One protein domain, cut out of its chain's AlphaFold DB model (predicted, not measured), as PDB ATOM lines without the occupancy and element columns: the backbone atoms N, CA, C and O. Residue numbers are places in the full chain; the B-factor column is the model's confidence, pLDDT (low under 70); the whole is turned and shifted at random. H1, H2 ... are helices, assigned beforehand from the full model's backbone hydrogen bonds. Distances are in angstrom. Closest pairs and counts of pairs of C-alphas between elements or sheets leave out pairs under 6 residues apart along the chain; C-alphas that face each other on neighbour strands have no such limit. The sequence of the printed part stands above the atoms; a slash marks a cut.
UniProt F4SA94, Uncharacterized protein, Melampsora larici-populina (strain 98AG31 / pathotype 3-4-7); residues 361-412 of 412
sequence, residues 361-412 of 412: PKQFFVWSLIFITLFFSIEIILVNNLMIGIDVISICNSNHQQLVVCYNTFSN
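AT A GLANCE: This is residues 361 to 412 of the 412 residues of an uncharacterized protein of Melampsora larici-populina (strain 98AG31 / pathotype 3-4-7) (UniProt F4SA94). One long, straight helix, H1, makes nearly the whole length, and a short helix, H2, folds back from its far end to make a corner, like a rod with a small hook. The printed part has 52 residues with two named helices, H1 then H2, and no named strand; its class is all helix. It is extended, with a radius of gyration of the C-alphas of 18.4 A, and spans 58 by 22 by 8 A.

IN THESE COORDINATES: H1, residues 365 to 398, begins at C-alpha 365 (32.837, 43.204, -21.767) and measures 47.8 A from first to last C-alpha. H2, residues 402 to 410, measures 12.5 A and ends at C-alpha 410 (31.524, 14.389, -51.809).

HOW THE PARTS SIT: A tight link of 3 residues joins H1 to H2. They touch only at the corner by this link, H1 with residues 396 to 397 alone; the closest C-alphas, of Cys 396 and Leu 403, are 5.0 A apart. They run opposite ways at a steep tilt of 43 degrees. Every O i to N i+4 pair is within hydrogen-bond range in H2, and 28 of 30 in H1.

THE WHOLE: The two C-alphas farthest apart, of Gln 363 and Gln 401, are 57.9 A apart. Residues 361 to 391, of which 365 to 391 belong to H1, stand free. The printed part has no cut and ends at the chain's last residue, Asn 412. Its mean pLDDT is 73.4, with residues 395 to 412 under 70.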
ATOM      1  N   PRO A 361      31.772  49.305 -22.514       71.31
ATOM      2  CA  PRO A 361      32.046  49.617 -21.117       71.31
ATOM      3  C   PRO A 361      32.547  48.360 -20.395       71.31
ATOM      4  O   PRO A 361      31.981  47.282 -20.569       71.31
ATOM      5  N   LYS A 362      33.561  48.480 -19.524       74.88
ATOM      6  CA  LYS A 362      34.196  47.328 -18.838       74.88
ATOM      7  C   LYS A 362      33.212  46.355 -18.174       74.88
ATOM      8  O   LYS A 362      33.493  45.165 -18.106       74.88
ATOM      9  N   GLN A 363      32.071  46.852 -17.696       77.19
ATOM     10  CA  GLN A 363      31.051  46.041 -17.025       77.19
ATOM     11  C   GLN A 363      30.304  45.090 -17.975       77.19
ATOM     12  O   GLN A 363      29.820  44.051 -17.539       77.19
ATOM     13  N   PHE A 364      30.255  45.404 -19.272       77.44
ATOM     14  CA  PHE A 364      29.562  44.606 -20.285       77.44
ATOM     15  C   PHE A 364      30.501  43.741 -21.127       77.44
ATOM     16  O   PHE A 364      30.019  42.916 -21.892       77.44
ATOM     17  N   PHE A 365      31.821  43.869 -20.945       78.44
ATOM     18  CA  PHE A 365      32.837  43.204 -21.767       78.44
ATOM     19  C   PHE A 365      32.646  41.685 -21.873       78.44
ATOM     20  O   PHE A 365      32.754  41.118 -22.954       78.44
ATOM     21  N   VAL A 366      32.348  41.007 -20.761       84.38
ATOM     22  CA  VAL A 366      32.191  39.542 -20.768       84.38
ATOM     23  C   VAL A 366      30.933  39.136 -21.534       84.38
ATOM     24  O   VAL A 366      30.985  38.246 -22.378       84.38
ATOM     25  N   TRP A 367      29.816  39.823 -21.291       86.25
ATOM     26  CA  TRP A 367      28.542  39.528 -21.946       86.25
ATOM     27  C   TRP A 367      28.564  39.853 -23.434       86.25
ATOM     28  O   TRP A 367      28.071  39.063 -24.233       86.25
ATOM     29  N   SER A 368      29.192  40.962 -23.820       84.38
ATOM     30  CA  SER A 368      29.374  41.298 -25.227       84.38
ATOM     31  C   SER A 368      30.268  40.288 -25.934       84.38
ATOM     32  O   SER A 368      29.983  39.926 -27.064       84.38
ATOM     33  N   LEU A 369      31.321  39.786 -25.279       86.62
ATOM     34  CA  LEU A 369      32.225  38.813 -25.890       86.62
ATOM     35  C   LEU A 369      31.543  37.451 -26.073       86.62
ATOM     36  O   LEU A 369      31.705  36.824 -27.118       86.62
ATOM     37  N   ILE A 370      30.713  37.033 -25.111       89.38
ATOM     38  CA  ILE A 370      29.850  35.850 -25.243       89.38
ATOM     39  C   ILE A 370      28.852  36.039 -26.392       89.38
ATOM     40  O   ILE A 370      28.729  35.155 -27.236       89.38
ATOM     41  N   PHE A 371      28.178  37.191 -26.460       89.69
ATOM     42  CA  PHE A 371      27.187  37.472 -27.500       89.69
ATOM     43  C   PHE A 371      27.815  37.519 -28.895       89.69
ATOM     44  O   PHE A 371      27.310  36.876 -29.804       89.69
ATOM     45  N   ILE A 372      28.954  38.198 -29.050       87.00
ATOM     46  CA  ILE A 372      29.710  38.236 -30.306       87.00
ATOM     47  C   ILE A 372      30.135  36.820 -30.699       87.00
ATOM     48  O   ILE A 372      29.917  36.410 -31.829       87.00
ATOM     49  N   THR A 373      30.671  36.023 -29.773       87.19
ATOM     50  CA  THR A 373      31.096  34.651 -30.102       87.19
ATOM     51  C   THR A 373      29.913  33.789 -30.554       87.19
ATOM     52  O   THR A 373      30.034  33.045 -31.528       87.19
ATOM     53  N   LEU A 374      28.758  33.908 -29.889       91.00
ATOM     54  CA  LEU A 374      27.528  33.209 -30.273       91.00
ATOM     55  C   LEU A 374      27.000  33.680 -31.629       91.00
ATOM     56  O   LEU A 374      26.670  32.846 -32.465       91.00
ATOM     57  N   PHE A 375      26.976  34.989 -31.866       88.56
ATOM     58  CA  PHE A 375      26.560  35.583 -33.132       88.56
ATOM     59  C   PHE A 375      27.434  35.095 -34.290       88.56
ATOM     60  O   PHE A 375      26.918  34.574 -35.269       88.56
ATOM     61  N   PHE A 376      28.760  35.145 -34.144       83.25
ATOM     62  CA  PHE A 376      29.689  34.650 -35.164       83.25
ATOM     63  C   PHE A 376      29.554  33.137 -35.389       83.25
ATOM     64  O   PHE A 376      29.627  32.669 -36.522       83.25
ATOM     65  N   SER A 377      29.322  32.359 -34.331       87.88
ATOM     66  CA  SER A 377      29.141  30.908 -34.461       87.88
ATOM     67  C   SER A 377      27.835  30.548 -35.169       87.88
ATOM     68  O   SER A 377      27.804  29.598 -35.944       87.88
ATOM     69  N   ILE A 378      26.754  31.287 -34.915       88.44
ATOM     70  CA  ILE A 378      25.447  31.012 -35.516       88.44
ATOM     71  C   ILE A 378      25.383  31.602 -36.922       88.44
ATOM     72  O   ILE A 378      25.173  30.865 -37.875       88.44
ATOM     73  N   GLU A 379      25.600  32.901 -37.092       77.50
ATOM     74  CA  GLU A 379      25.434  33.522 -38.405       77.50
ATOM     75  C   GLU A 379      26.536  33.111 -39.373       77.50
ATOM     76  O   GLU A 379      26.261  32.599 -40.453       77.50
ATOM     77  N   ILE A 380      27.802  33.251 -38.984       76.94
ATOM     78  CA  ILE A 380      28.875  33.049 -39.960       76.94
ATOM     79  C   ILE A 380      29.070  31.574 -40.274       76.94
ATOM     80  O   ILE A 380      29.309  31.237 -41.428       76.94
ATOM     81  N   ILE A 381      28.988  30.688 -39.281       78.62
ATOM     82  CA  ILE A 381      29.236  29.266 -39.529       78.62
ATOM     83  C   ILE A 381      27.952  28.573 -39.971       78.62
ATOM     84  O   ILE A 381      27.981  27.863 -40.968       78.62
ATOM     85  N   LEU A 382      26.831  28.739 -39.266       86.50
ATOM     86  CA  LEU A 382      25.628  27.980 -39.605       86.50
ATOM     87  C   LEU A 382      24.954  28.532 -40.860       86.50
ATOM     88  O   LEU A 382      24.680  27.756 -41.769       86.50
ATOM     89  N   VAL A 383      24.711  29.846 -40.925       86.25
ATOM     90  CA  VAL A 383      23.939  30.432 -42.033       86.25
ATOM     91  C   VAL A 383      24.736  30.385 -43.331       86.25
ATOM     92  O   VAL A 383      24.196  29.915 -44.326       86.25
ATOM     93  N   ASN A 384      26.026  30.742 -43.335       81.94
ATOM     94  CA  ASN A 384      26.800  30.664 -44.583       81.94
ATOM     95  C   ASN A 384      26.989  29.226 -45.072       81.94
ATOM     96  O   ASN A 384      26.835  28.976 -46.262       81.94
ATOM     97  N   ASN A 385      27.282  28.260 -44.188       78.50
ATOM     98  CA  ASN A 385      27.403  26.867 -44.633       78.50
ATOM     99  C   ASN A 385      26.055  26.297 -45.088       78.50
ATOM    100  O   ASN A 385      26.024  25.471 -45.997       78.50
ATOM    101  N   LEU A 386      24.945  26.739 -44.487       87.94
ATOM    102  CA  LEU A 386      23.607  26.364 -44.931       87.94
ATOM    103  C   LEU A 386      23.290  26.960 -46.306       87.94
ATOM    104  O   LEU A 386      22.805  26.227 -47.158       87.94
ATOM    105  N   MET A 387      23.602  28.238 -46.542       83.81
ATOM    106  CA  MET A 387      23.409  28.885 -47.846       83.81
ATOM    107  C   MET A 387      24.251  28.210 -48.929       83.81
ATOM    108  O   MET A 387      23.701  27.780 -49.936       83.81
ATOM    109  N   ILE A 388      25.544  27.977 -48.669       80.56
ATOM    110  CA  ILE A 388      26.417  27.220 -49.581       80.56
ATOM    111  C   ILE A 388      25.836  25.821 -49.838       80.56
ATOM    112  O   ILE A 388      25.823  25.350 -50.972       80.56
ATOM    113  N   GLY A 389      25.324  25.152 -48.802       79.88
ATOM    114  CA  GLY A 389      24.675  23.850 -48.937       79.88
ATOM    115  C   GLY A 389      23.423  23.886 -49.818       79.88
ATOM    116  O   GLY A 389      23.246  23.003 -50.656       79.88
ATOM    117  N   ILE A 390      22.568  24.900 -49.660       82.25
ATOM    118  CA  ILE A 390      21.350  25.082 -50.460       82.25
ATOM    119  C   ILE A 390      21.703  25.387 -51.917       82.25
ATOM    120  O   ILE A 390      21.126  24.760 -52.807       82.25
ATOM    121  N   ASP A 391      22.677  26.261 -52.168       73.75
ATOM    122  CA  ASP A 391      23.120  26.609 -53.521       73.75
ATOM    123  C   ASP A 391      23.695  25.391 -54.247       73.75
ATOM    124  O   ASP A 391      23.328  25.105 -55.388       73.75
ATOM    125  N   VAL A 392      24.519  24.591 -53.560       73.62
ATOM    126  CA  VAL A 392      25.055  23.337 -54.110       73.62
ATOM    127  C   VAL A 392      23.930  22.343 -54.419       73.62
ATOM    128  O   VAL A 392      23.921  21.745 -55.496       73.62
ATOM    129  N   ILE A 393      22.950  22.177 -53.523       74.62
ATOM    130  CA  ILE A 393      21.796  21.292 -53.764       74.62
ATOM    131  C   ILE A 393      20.961  21.791 -54.952       74.62
ATOM    132  O   ILE A 393      20.539  20.983 -55.778       74.62
ATOM    133  N   SER A 394      20.741  23.104 -55.060       73.75
ATOM    134  CA  SER A 394      19.984  23.738 -56.143       73.75
ATOM    135  C   SER A 394      20.653  23.521 -57.508       73.75
ATOM    136  O   SER A 394      20.010  23.062 -58.460       73.75
ATOM    137  N   ILE A 395      21.973  23.728 -57.584       68.19
ATOM    138  CA  ILE A 395      22.773  23.462 -58.789       68.19
ATOM    139  C   ILE A 395      22.717  21.971 -59.159       68.19
ATOM    140  O   ILE A 395      22.458  21.633 -60.314       68.19
ATOM    141  N   CYS A 396      22.872  21.050 -58.199       67.50
ATOM    142  CA  CYS A 396      22.825  19.619 -58.516       67.50
ATOM    143  C   CYS A 396      21.399  19.134 -58.905       67.50
ATOM    144  O   CYS A 396      21.283  18.111 -59.582       67.50
ATOM    145  N   ASN A 397      20.317  19.840 -58.530       69.88
ATOM    146  CA  ASN A 397      18.933  19.501 -58.913       69.88
ATOM    147  C   ASN A 397      18.531  20.015 -60.306       69.88
ATOM    148  O   ASN A 397      17.750  19.356 -60.993       69.88
ATOM    149  N   SER A 398      19.054  21.165 -60.733       69.06
ATOM    150  CA  SER A 398      18.757  21.736 -62.058       69.06
ATOM    151  C   SER A 398      19.414  20.955 -63.206       69.06
ATOM    152  O   SER A 398      18.906  20.966 -64.323       69.06
ATOM    153  N   ASN A 399      20.474  20.182 -62.927       62.41
ATOM    154  CA  ASN A 399      21.149  19.333 -63.908       62.41
ATOM    155  C   ASN A 399      21.275  17.876 -63.434       62.41
ATOM    156  O   ASN A 399      22.262  17.478 -62.816       62.41
ATOM    157  N   HIS A 400      20.325  17.017 -63.823       57.22
ATOM    158  CA  HIS A 400      20.344  15.582 -63.487       57.22
ATOM    159  C   HIS A 400      21.638  14.835 -63.889       57.22
ATOM    160  O   HIS A 400      21.942  13.799 -63.298       57.22
ATOM    161  N   GLN A 401      22.416  15.330 -64.861       51.66
ATOM    162  CA  GLN A 401      23.723  14.750 -65.210       51.66
ATOM    163  C   GLN A 401      24.860  15.167 -64.259       51.66
ATOM    164  O   GLN A 401      25.809  14.403 -64.089       51.66
ATOM    165  N   GLN A 402      24.758  16.317 -63.588       52.00
ATOM    166  CA  GLN A 402      25.748  16.775 -62.606       52.00
ATOM    167  C   GLN A 402      25.541  16.146 -61.223       52.00
ATOM    168  O   GLN A 402      26.504  16.019 -60.476       52.00
ATOM    169  N   LEU A 403      24.345  15.632 -60.918       53.41
ATOM    170  CA  LEU A 403      24.056  14.914 -59.668       53.41
ATOM    171  C   LEU A 403      25.011  13.723 -59.425       53.41
ATOM    172  O   LEU A 403      25.457  13.499 -58.303       53.41
ATOM    173  N   VAL A 404      25.373  12.982 -60.481       56.41
ATOM    174  CA  VAL A 404      26.303  11.835 -60.390       56.41
ATOM    175  C   VAL A 404      27.746  12.296 -60.142       56.41
ATOM    176  O   VAL A 404      28.497  11.629 -59.432       56.41
ATOM    177  N   VAL A 405      28.132  13.453 -60.689       56.88
ATOM    178  CA  VAL A 405      29.462  14.046 -60.487       56.88
ATOM    179  C   VAL A 405      29.571  14.661 -59.088       56.88
ATOM    180  O   VAL A 405      30.553  14.374 -58.406       56.88
ATOM    181  N   CYS A 406      28.540  15.389 -58.625       57.19
ATOM    182  CA  CYS A 406      28.433  15.915 -57.257       57.19
ATOM    183  C   CYS A 406      28.582  14.775 -56.229       57.19
ATOM    184  O   CYS A 406      29.376  14.861 -55.293       57.19
ATOM    185  N   TYR A 407      27.870  13.659 -56.422       57.66
ATOM    186  CA  TYR A 407      27.896  12.543 -55.473       57.66
ATOM    187  C   TYR A 407      29.278  11.866 -55.379       57.66
ATOM    188  O   TYR A 407      29.720  11.499 -54.293       57.66
ATOM    189  N   ASN A 408      30.002  11.756 -56.497       53.72
ATOM    190  CA  ASN A 408      31.349  11.174 -56.518       53.72
ATOM    191  C   ASN A 408      32.438  12.096 -55.940       53.72
ATOM    192  O   ASN A 408      33.487  11.594 -55.537       53.72
ATOM    193  N   THR A 409      32.214  13.414 -55.899       56.41
ATOM    194  CA  THR A 409      33.166  14.370 -55.300       56.41
ATOM    195  C   THR A 409      32.990  14.522 -53.794       56.41
ATOM    196  O   THR A 409      33.979  14.765 -53.120       56.41
ATOM    197  N   PHE A 410      31.778  14.344 -53.259       53.72
ATOM    198  CA  PHE A 410      31.524  14.389 -51.809       53.72
ATOM    199  C   PHE A 410      31.687  13.035 -51.097       53.72
ATOM    200  O   PHE A 410      31.798  12.991 -49.875       53.72
ATOM    201  N   SER A 411      31.658  11.922 -51.839       41.78
ATOM    202  CA  SER A 411      31.871  10.571 -51.295       41.78
ATOM    203  C   SER A 411      33.347  10.218 -51.067       41.78
ATOM    204  O   SER A 411      33.618   9.226 -50.387       41.78
ATOM    205  N   ASN A 412      34.273  10.961 -51.672       41.31
ATOM    206  CA  ASN A 412      35.719  10.844 -51.467       41.31
ATOM    207  C   ASN A 412      36.209  12.024 -50.636       41.31
ATOM    208  O   ASN A 412      37.240  11.849 -49.949       41.31
TER     209      ASN A 412